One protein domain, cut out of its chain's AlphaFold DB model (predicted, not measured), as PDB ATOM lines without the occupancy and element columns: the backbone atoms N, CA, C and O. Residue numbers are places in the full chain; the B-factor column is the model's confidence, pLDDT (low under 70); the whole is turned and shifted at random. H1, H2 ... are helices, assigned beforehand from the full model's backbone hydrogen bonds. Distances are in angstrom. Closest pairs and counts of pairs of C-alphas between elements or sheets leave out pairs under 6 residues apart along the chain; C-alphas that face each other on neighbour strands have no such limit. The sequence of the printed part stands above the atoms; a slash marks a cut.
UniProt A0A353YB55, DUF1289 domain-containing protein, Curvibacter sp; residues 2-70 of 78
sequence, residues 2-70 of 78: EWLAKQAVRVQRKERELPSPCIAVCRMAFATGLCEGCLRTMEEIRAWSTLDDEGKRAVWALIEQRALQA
ATOM      1  N   GLU A   2     -15.490  47.711 -41.217       50.72
ATOM      2  CA  GLU A   2     -15.287  48.828 -42.166       50.72
ATOM      3  C   GLU A   2     -13.828  49.075 -42.627       50.72
ATOM      4  O   GLU A   2     -13.580  49.663 -43.678       50.72
ATOM      5  N   TRP A   3     -12.841  48.597 -41.864       61.44
ATOM      6  CA  TRP A   3     -11.416  48.719 -42.192       61.44
ATOM      7  C   TRP A   3     -10.964  47.774 -43.322       61.44
ATOM      8  O   TRP A   3     -10.143  48.166 -44.150       61.44
ATOM      9  N   LEU A   4     -11.533  46.565 -43.409       59.53
ATOM     10  CA  LEU A   4     -11.161  45.565 -44.421       59.53
ATOM     11  C   LEU A   4     -11.650  45.973 -45.818       59.53
ATOM     12  O   LEU A   4     -10.878  45.942 -46.775       59.53
ATOM     13  N   ALA A   5     -12.886  46.471 -45.915       62.31
ATOM     14  CA  ALA A   5     -13.447  46.989 -47.164       62.31
ATOM     15  C   ALA A   5     -12.658  48.206 -47.691       62.31
ATOM     16  O   ALA A   5     -12.358  48.306 -48.880       62.31
ATOM     17  N   LYS A   6     -12.229  49.109 -46.797       60.00
ATOM     18  CA  LYS A   6     -11.390  50.266 -47.159       60.00
ATOM     19  C   LYS A   6      -9.982  49.856 -47.634       60.00
ATOM     20  O   LYS A   6      -9.411  50.536 -48.487       60.00
ATOM     21  N   GLN A   7      -9.421  48.756 -47.124       63.25
ATOM     22  CA  GLN A   7      -8.127  48.209 -47.565       63.25
ATOM     23  C   GLN A   7      -8.210  47.545 -48.952       63.25
ATOM     24  O   GLN A   7      -7.316  47.757 -49.775       63.25
ATOM     25  N   ALA A   8      -9.303  46.836 -49.254       59.06
ATOM     26  CA  ALA A   8      -9.529  46.206 -50.559       59.06
ATOM     27  C   ALA A   8      -9.551  47.226 -51.719       59.06
ATOM     28  O   ALA A   8      -8.998  46.979 -52.791       59.06
ATOM     29  N   VAL A   9     -10.095  48.427 -51.487       58.88
ATOM     30  CA  VAL A   9     -10.087  49.520 -52.481       58.88
ATOM     31  C   VAL A   9      -8.674  50.072 -52.730       58.88
ATOM     32  O   VAL A   9      -8.357  50.492 -53.845       58.88
ATOM     33  N   ARG A  10      -7.794  50.064 -51.718       60.56
ATOM     34  CA  ARG A  10      -6.394  50.519 -51.845       60.56
ATOM     35  C   ARG A  10      -5.555  49.562 -52.687       60.56
ATOM     36  O   ARG A  10      -4.830  50.005 -53.573       60.56
ATOM     37  N   VAL A  11      -5.740  48.261 -52.471       58.34
ATOM     38  CA  VAL A  11      -5.138  47.174 -53.260       58.34
ATOM     39  C   VAL A  11      -5.401  47.343 -54.765       58.34
ATOM     40  O   VAL A  11      -4.501  47.144 -55.581       58.34
ATOM     41  N   GLN A  12      -6.601  47.789 -55.148       60.09
ATOM     42  CA  GLN A  12      -6.971  47.975 -56.557       60.09
ATOM     43  C   GLN A  12      -6.333  49.209 -57.220       60.09
ATOM     44  O   GLN A  12      -6.323  49.312 -58.447       60.09
ATOM     45  N   ARG A  13      -5.764  50.144 -56.447       62.03
ATOM     46  CA  ARG A  13      -5.266  51.433 -56.958       62.03
ATOM     47  C   ARG A  13      -3.797  51.457 -57.388       62.03
ATOM     48  O   ARG A  13      -3.319  52.543 -57.709       62.03
ATOM     49  N   LYS A  14      -3.125  50.299 -57.493       51.59
ATOM     50  CA  LYS A  14      -1.720  50.153 -57.948       51.59
ATOM     51  C   LYS A  14      -0.673  50.489 -56.871       51.59
ATOM     52  O   LYS A  14       0.270  51.235 -57.126       51.59
ATOM     53  N   GLU A  15      -0.790  49.890 -55.689       54.12
ATOM     54  CA  GLU A  15       0.360  49.724 -54.791       54.12
ATOM     55  C   GLU A  15       1.122  48.470 -55.257       54.12
ATOM     56  O   GLU A  15       0.527  47.407 -55.417       54.12
ATOM     57  N   ARG A  16       2.430  48.588 -55.530       55.34
ATOM     58  CA  ARG A  16       3.291  47.458 -55.957       55.34
ATOM     59  C   ARG A  16       3.347  46.322 -54.930       55.34
ATOM     60  O   ARG A  16       3.836  45.244 -55.229       55.34
ATOM     61  N   GLU A  17       2.872  46.592 -53.722       59.69
ATOM     62  CA  GLU A  17       2.844  45.674 -52.605       59.69
ATOM     63  C   GLU A  17       1.395  45.541 -52.164       59.69
ATOM     64  O   GLU A  17       0.821  46.450 -51.574       59.69
ATOM     65  N   LEU A  18       0.785  44.405 -52.485       74.25
ATOM     66  CA  LEU A  18      -0.536  44.054 -51.983       74.25
ATOM     67  C   LEU A  18      -0.410  43.829 -50.465       74.25
ATOM     68  O   LEU A  18       0.242  42.856 -50.068       74.25
ATOM     69  N   PRO A  19      -0.960  44.712 -49.603       81.12
ATOM     70  CA  PRO A  19      -0.808  44.585 -48.160       81.12
ATOM     71  C   PRO A  19      -1.448  43.296 -47.654       81.12
ATOM     72  O   PRO A  19      -2.465  42.832 -48.177       81.12
ATOM     73  N   SER A  20      -0.853  42.720 -46.607       82.88
ATOM     74  CA  SER A  20      -1.447  41.571 -45.931       82.88
ATOM     75  C   SER A  20      -2.766  41.989 -45.273       82.88
ATOM     76  O   SER A  20      -2.752  42.914 -44.465       82.88
ATOM     77  N   PRO A  21      -3.870  41.249 -45.472       82.31
ATOM     78  CA  PRO A  21      -5.161  41.497 -44.815       82.31
ATOM     79  C   PRO A  21      -5.151  41.149 -43.310       82.31
ATOM     80  O   PRO A  21      -6.193  40.949 -42.695       82.31
ATOM     81  N   CYS A  22      -3.971  41.010 -42.698       87.31
ATOM     82  CA  CYS A  22      -3.829  40.573 -41.314       87.31
ATOM     83  C   CYS A  22      -4.062  41.748 -40.365       87.31
ATOM     84  O   CYS A  22      -3.360  42.750 -40.456       87.31
ATOM     85  N   ILE A  23      -4.968  41.582 -39.404       86.19
ATOM     86  CA  ILE A  23      -5.226  42.571 -38.346       86.19
ATOM     87  C   ILE A  23      -4.528  42.229 -37.021       86.19
ATOM     88  O   ILE A  23      -4.947  42.687 -35.964       86.19
ATOM     89  N   ALA A  24      -3.505  41.368 -37.063       84.44
ATOM     90  CA  ALA A  24      -2.823  40.808 -35.889       84.44
ATOM     91  C   ALA A  24      -3.738  40.032 -34.916       84.44
ATOM     92  O   ALA A  24      -3.366  39.768 -33.775       84.44
ATOM     93  N   VAL A  25      -4.909  39.597 -35.389       83.12
ATOM     94  CA  VAL A  25      -5.798  38.666 -34.687       83.12
ATOM     95  C   VAL A  25      -5.754  37.336 -35.424       83.12
ATOM     96  O   VAL A  25      -6.256  37.223 -36.541       83.12
ATOM     97  N   CYS A  26      -5.129  36.333 -34.809       88.19
ATOM     98  CA  CYS A  26      -5.101  34.970 -35.325       88.19
ATOM     99  C   CYS A  26      -6.009  34.095 -34.459       88.19
ATOM    100  O   CYS A  26      -5.597  33.601 -33.410       88.19
ATOM    101  N   ARG A  27      -7.263  33.946 -34.888       90.44
ATOM    102  CA  ARG A  27      -8.238  33.045 -34.270       90.44
ATOM    103  C   ARG A  27      -8.928  32.265 -35.374       90.44
ATOM    104  O   ARG A  27      -9.381  32.862 -36.346       90.44
ATOM    105  N   MET A  28      -8.907  30.944 -35.267       91.69
ATOM    106  CA  MET A  28      -9.410  30.056 -36.307       91.69
ATOM    107  C   MET A  28     -10.813  29.600 -35.952       91.69
ATOM    108  O   MET A  28     -10.997  28.911 -34.948       91.69
ATOM    109  N   ALA A  29     -11.776  29.936 -36.801       87.88
ATOM    110  CA  ALA A  29     -13.119  29.404 -36.685       87.88
ATOM    111  C   ALA A  29     -13.087  27.908 -37.021       87.88
ATOM    112  O   ALA A  29     -12.754  27.519 -38.141       87.88
ATOM    113  N   PHE A  30     -13.452  27.059 -36.060       86.44
ATOM    114  CA  PHE A  30     -13.485  25.607 -36.267       86.44
ATOM    115  C   PHE A  30     -14.526  25.198 -37.320       86.44
ATOM    116  O   PHE A  30     -14.310  24.251 -38.066       86.44
ATOM    117  N   ALA A  31     -15.631  25.943 -37.409       84.94
ATOM    118  CA  ALA A  31     -16.724  25.661 -38.335       84.94
ATOM    119  C   ALA A  31     -16.344  25.871 -39.811       84.94
ATOM    120  O   ALA A  31     -16.805  25.130 -40.672       84.94
ATOM    121  N   THR A  32     -15.509  26.870 -40.109       84.94
ATOM    122  CA  THR A  32     -15.193  27.273 -41.491       84.94
ATOM    123  C   THR A  32     -13.732  27.047 -41.870       84.94
ATOM    124  O   THR A  32     -13.393  27.083 -43.050       84.94
ATOM    125  N   GLY A  33     -12.842  26.835 -40.894       89.38
ATOM    126  CA  GLY A  33     -11.396  26.774 -41.120       89.38
ATOM    127  C   GLY A  33     -10.780  28.123 -41.512       89.38
ATOM    128  O   GLY A  33      -9.644  28.166 -41.996       89.38
ATOM    129  N   LEU A  34     -11.513  29.224 -41.322       91.69
ATOM    130  CA  LEU A  34     -11.098  30.579 -41.681       91.69
ATOM    131  C   LEU A  34     -10.698  31.392 -40.454       91.69
ATOM    132  O   LEU A  34     -11.171  31.168 -39.339       91.69
ATOM    133  N   CYS A  35      -9.797  32.348 -40.661       93.06
ATOM    134  CA  CYS A  35      -9.368  33.251 -39.605       93.06
ATOM    135  C   CYS A  35     -10.435  34.301 -39.361       93.06
ATOM    136  O   CYS A  35     -10.729  35.081 -40.253       93.06
ATOM    137  N   GLU A  36     -10.960  34.383 -38.147       88.88
ATOM    138  CA  GLU A  36     -12.009  35.343 -37.786       88.88
ATOM    139  C   GLU A  36     -11.543  36.801 -37.947       88.88
ATOM    140  O   GLU A  36     -12.356  37.703 -38.103       88.88
ATOM    141  N   GLY A  37     -10.227  37.048 -37.953       88.56
ATOM    142  CA  GLY A  37      -9.670  38.386 -38.162       88.56
ATOM    143  C   GLY A  37      -9.433  38.770 -39.626       88.56
ATOM    144  O   GLY A  37      -9.647  39.919 -40.000       88.56
ATOM    145  N   CYS A  38      -8.941  37.842 -40.454       91.69
ATOM    146  CA  CYS A  38      -8.519  38.142 -41.835       91.69
ATOM    147  C   CYS A  38      -9.194  37.290 -42.914       91.69
ATOM    148  O   CYS A  38      -8.859  37.428 -44.086       91.69
ATOM    149  N   LEU A  39     -10.096  36.391 -42.519       91.75
ATOM    150  CA  LEU A  39     -10.875  35.474 -43.362       91.75
ATOM    151  C   LEU A  39     -10.035  34.630 -44.331       91.75
ATOM    152  O   LEU A  39     -10.518  34.163 -45.362       91.75
ATOM    153  N   ARG A  40      -8.765  34.410 -43.982       93.44
ATOM    154  CA  ARG A  40      -7.848  33.516 -44.692       93.44
ATOM    155  C   ARG A  40      -7.776  32.149 -44.037       93.44
ATOM    156  O   ARG A  40      -7.944  32.035 -42.820       93.44
ATOM    157  N   THR A  41      -7.455  31.139 -44.831       93.50
ATOM    158  CA  THR A  41      -7.078  29.813 -44.334       93.50
ATOM    159  C   THR A  41      -5.647  29.828 -43.785       93.50
ATOM    160  O   THR A  41      -4.843  30.709 -44.103       93.50
ATOM    161  N   MET A  42      -5.288  28.820 -42.982       91.06
ATOM    162  CA  MET A  42      -3.900  28.646 -42.517       91.06
ATOM    163  C   MET A  42      -2.897  28.547 -43.668       91.06
ATOM    164  O   MET A  42      -1.760  28.995 -43.537       91.06
ATOM    165  N   GLU A  43      -3.306  27.959 -44.788       91.12
ATOM    166  CA  GLU A  43      -2.445  27.753 -45.948       91.12
ATOM    167  C   GLU A  43      -2.166  29.069 -46.675       91.12
ATOM    168  O   GLU A  43      -1.010  29.403 -46.926       91.12
ATOM    169  N   GLU A  44      -3.199  29.890 -46.876       92.56
ATOM    170  CA  GLU A  44      -3.067  31.241 -47.431       92.56
ATOM    171  C   GLU A  44      -2.224  32.154 -46.530       92.56
ATOM    172  O   GLU A  44      -1.451  32.976 -47.024       92.56
ATOM    173  N   ILE A  45      -2.340  32.012 -45.204       91.69
ATOM    174  CA  ILE A  45      -1.516  32.761 -44.242       91.69
ATOM    175  C   ILE A  45      -0.038  32.380 -44.386       91.69
ATOM    176  O   ILE A  45       0.815  33.268 -44.416       91.69
ATOM    177  N   ARG A  46       0.272  31.081 -44.498       92.06
ATOM    178  CA  ARG A  46       1.649  30.581 -44.659       92.06
ATOM    179  C   ARG A  46       2.244  30.949 -46.019       92.06
ATOM    180  O   ARG A  46       3.411  31.326 -46.081       92.06
ATOM    181  N   ALA A  47       1.449  30.866 -47.083       91.06
ATOM    182  CA  ALA A  47       1.889  31.130 -48.449       91.06
ATOM    183  C   ALA A  47       1.972  32.628 -48.790       91.06
ATOM    184  O   ALA A  47       2.575  32.990 -49.795       91.06
ATOM    185  N   TRP A  48       1.401  33.523 -47.976       90.56
ATOM    186  CA  TRP A  48       1.255  34.944 -48.317       90.56
ATOM    187  C   TRP A  48       2.543  35.627 -48.801       90.56
ATOM    188  O   TRP A  48       2.531  36.351 -49.797       90.56
ATOM    189  N   SER A  49       3.661  35.390 -48.111       87.62
ATOM    190  CA  SER A  49       4.956  35.994 -48.449       87.62
ATOM    191  C   SER A  49       5.570  35.442 -49.739       87.62
ATOM    192  O   SER A  49       6.433  36.094 -50.318       87.62
ATOM    193  N   THR A  50       5.138  34.259 -50.181       89.50
ATOM    194  CA  THR A  50       5.632  33.581 -51.389       89.50
ATOM    195  C   THR A  50       4.694  33.726 -52.586       89.50
ATOM    196  O   THR A  50       5.081  33.371 -53.693       89.50
ATOM    197  N   LEU A  51       3.469  34.223 -52.380       88.56
ATOM    198  CA  LEU A  51       2.531  34.497 -53.465       88.56
ATOM    199  C   LEU A  51       3.002  35.689 -54.304       88.56
ATOM    200  O   LEU A  51       3.468  36.709 -53.779       88.56
ATOM    201  N   ASP A  52       2.822  35.561 -55.612       89.12
ATOM    202  CA  ASP A  52       2.943  36.661 -56.556       89.12
ATOM    203  C   ASP A  52       1.721  37.591 -56.480       89.12
ATOM    204  O   ASP A  52       0.774  37.385 -55.711       89.12
ATOM    205  N   ASP A  53       1.746  38.667 -57.261       87.19
ATOM    206  CA  ASP A  53       0.674  39.659 -57.228       87.19
ATOM    207  C   ASP A  53      -0.672  39.092 -57.694       87.19
ATOM    208  O   ASP A  53      -1.728  39.552 -57.260       87.19
ATOM    209  N   GLU A  54      -0.657  38.103 -58.586       88.56
ATOM    210  CA  GLU A  54      -1.867  37.428 -59.047       88.56
ATOM    211  C   GLU A  54      -2.470  36.555 -57.942       88.56
ATOM    212  O   GLU A  54      -3.649  36.714 -57.617       88.56
ATOM    213  N   GLY A  55      -1.655  35.739 -57.270       89.75
ATOM    214  CA  GLY A  55      -2.078  34.926 -56.135       89.75
ATOM    215  C   GLY A  55      -2.581  35.768 -54.963       89.75
ATOM    216  O   GLY A  55      -3.634  35.482 -54.389       89.75
ATOM    217  N   LYS A  56      -1.897  36.868 -54.635       90.38
ATOM    218  CA  LYS A  56      -2.357  37.802 -53.594       90.38
ATOM    219  C   LYS A  56      -3.682  38.473 -53.967       90.38
ATOM    220  O   LYS A  56      -4.535  38.632 -53.093       90.38
ATOM    221  N   ARG A  57      -3.887  38.842 -55.239       89.50
ATOM    222  CA  ARG A  57      -5.178  39.366 -55.727       89.50
ATOM    223  C   ARG A  57      -6.289  38.325 -55.619       89.50
ATOM    224  O   ARG A  57      -7.378  38.670 -55.165       89.50
ATOM    225  N   ALA A  58      -6.012  37.071 -55.968       91.19
ATOM    226  CA  ALA A  58      -6.973  35.981 -55.831       91.19
ATOM    227  C   ALA A  58      -7.395  35.783 -54.366       91.19
ATOM    228  O   ALA A  58      -8.586  35.700 -54.073       91.19
ATOM    229  N   VAL A  59      -6.441  35.802 -53.428       91.75
ATOM    230  CA  VAL A  59      -6.737  35.729 -51.986       91.75
ATOM    231  C   VAL A  59      -7.604  36.905 -51.531       91.75
ATOM    232  O   VAL A  59      -8.563  36.701 -50.791       91.75
ATOM    233  N   TRP A  60      -7.321  38.126 -51.989       90.44
ATOM    234  CA  TRP A  60      -8.160  39.288 -51.679       90.44
ATOM    235  C   TRP A  60      -9.597  39.148 -52.203       90.44
ATOM    236  O   TRP A  60     -10.531  39.466 -51.469       90.44
ATOM    237  N   ALA A  61      -9.786  38.625 -53.417       90.50
ATOM    238  CA  ALA A  61     -11.118  38.356 -53.966       90.50
ATOM    239  C   ALA A  61     -11.871  37.283 -53.157       90.50
ATOM    240  O   ALA A  61     -13.061  37.423 -52.882       90.50
ATOM    241  N   LEU A  62     -11.172  36.233 -52.711       91.31
ATOM    242  CA  LEU A  62     -11.755  35.203 -51.848       91.31
ATOM    243  C   LEU A  62     -12.159  35.761 -50.479       91.31
ATOM    244  O   LEU A  62     -13.210  35.394 -49.961       91.31
ATOM    245  N   ILE A  63     -11.355  36.647 -49.888       90.88
ATOM    246  CA  ILE A  63     -11.683  37.305 -48.613       90.88
ATOM    247  C   ILE A  63     -12.968  38.121 -48.737       90.88
ATOM    248  O   ILE A  63     -13.813  38.040 -47.849       90.88
ATOM    249  N   GLU A  64     -13.137  38.870 -49.827       88.94
ATOM    250  CA  GLU A  64     -14.368  39.621 -50.095       88.94
ATOM    251  C   GLU A  64     -15.582  38.687 -50.191       88.94
ATOM    252  O   GLU A  64     -16.577  38.896 -49.498       88.94
ATOM    253  N   GLN A  65     -15.478  37.601 -50.962       89.31
ATOM    254  CA  GLN A  65     -16.548  36.604 -51.064       89.31
ATOM    255  C   GLN A  65     -16.890  35.973 -49.708       89.31
ATOM    256  O   GLN A  65     -18.063  35.809 -49.378       89.31
ATOM    257  N   ARG A  66     -15.876  35.636 -48.906       90.75
ATOM    258  CA  ARG A  66     -16.056  35.047 -47.572       90.75
ATOM    259  C   ARG A  66     -16.682  36.027 -46.590       90.75
ATOM    260  O   ARG A  66     -17.480  35.594 -45.770       90.75
ATOM    261  N   ALA A  67     -16.346  37.314 -46.669       86.69
ATOM    262  CA  ALA A  67     -16.970  38.343 -45.843       86.69
ATOM    263  C   ALA A  67     -18.475  38.424 -46.130       86.69
ATOM    264  O   ALA A  67     -19.267  38.296 -45.204       86.69
ATOM    265  N   LEU A  68     -18.855  38.470 -47.412       85.56
ATOM    266  CA  LEU A  68     -20.262  38.463 -47.823       85.56
ATOM    267  C   LEU A  68     -20.999  37.194 -47.361       85.56
ATOM    268  O   LEU A  68     -22.160  37.261 -46.965       85.56
ATOM    269  N   GLN A  69     -20.337  36.033 -47.396       84.06
ATOM    270  CA  GLN A  69     -20.908  34.777 -46.895       84.06
ATOM    271  C   GLN A  69     -21.039  34.745 -45.370       84.06
ATOM    272  O   GLN A  69     -22.027  34.217 -44.869       84.06
ATOM    273  N   ALA A  70     -20.069  35.297 -44.639       79.00
ATOM    274  CA  ALA A  70     -20.134  35.415 -43.186       79.00
ATOM    275  C   ALA A  70     -21.271  36.355 -42.771       79.00
ATOM    276  O   ALA A  70     -22.080  35.975 -41.938       79.00
TER     277      ALA A  70
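What this domain is: This is residues 2 to 70 of the 78 residues of the protein "DUF1289 domain-containing protein" of Curvibacter sp (UniProt A0A353YB55). A long helix, H3, runs along one side of this small domain, with the shorter helices H1 and H2 each near it, in separate places, and a long unnamed stretch, residues 12 to 41, passing between H1 and H2 and folding back on itself around Phe 30. The three helices run at shallow tilts, H1 and H2 opposite ways to H3, but they are loosely put together, with no two of them clearly touching. The printed part has 69 residues with three named helices, H1, H2 and H3 in that order along the chain, and no named strand. The class is all helix, though the helices hold 34 of the 69 residues, which is under half. The whole is compact, with a radius of gyration of the C-alphas of 11.5 A and spans of 35 by 27 by 20 A.

How they stand to each other: Start from H3, residues 53 to 70, the longest helix. Look next at H1, residues 2 to 11: it is close to H3 but not clearly touching, and the closest C-alphas, those of Ala 8 and Trp 60, are 7.1 A apart. H1 and H3 run opposite ways at a shallow tilt of 25 degrees. Then find H2, residues 42 to 47, also close to H3 but not clearly touching, where the closest C-alphas, those of Glu 44 and Val 59, are 7.4 A apart. H2 and H3 run opposite ways at a shallow tilt of 18 degrees. H1 and H2 are apart. In the backbones of H2 and H3 each O i to N i+4 pair is within hydrogen-bond range; in H1 it is 5 of 6.

Where its parts are: Find C-alpha 53 at (0.674, 39.659, -57.228); from there H3 runs 25.5 A to C-alpha 70 at (-20.134, 35.415, -43.186). H1 begins at C-alpha 2, at (-15.287, 48.828, -42.166), and its last C-alpha, that of Val 11, is 15.1 A away. H2, six residues from Met 42 to Ala 47, measures 8.7 A from first to last C-alpha.

The domain as a whole: The two C-alphas farthest apart are those of Lys 14 and Phe 30, at 34.8 A, and both residues belong to the long link of 30 residues from H1 to H2. The link from H2 to H3 is tight, with 5 residues. The printed part runs from residue 2 to residue 70 with no cut. Mean pLDDT of the printed part is 81.5; look for low values at residues 2 to 17, which are under 70, and in H1 the mean is 59.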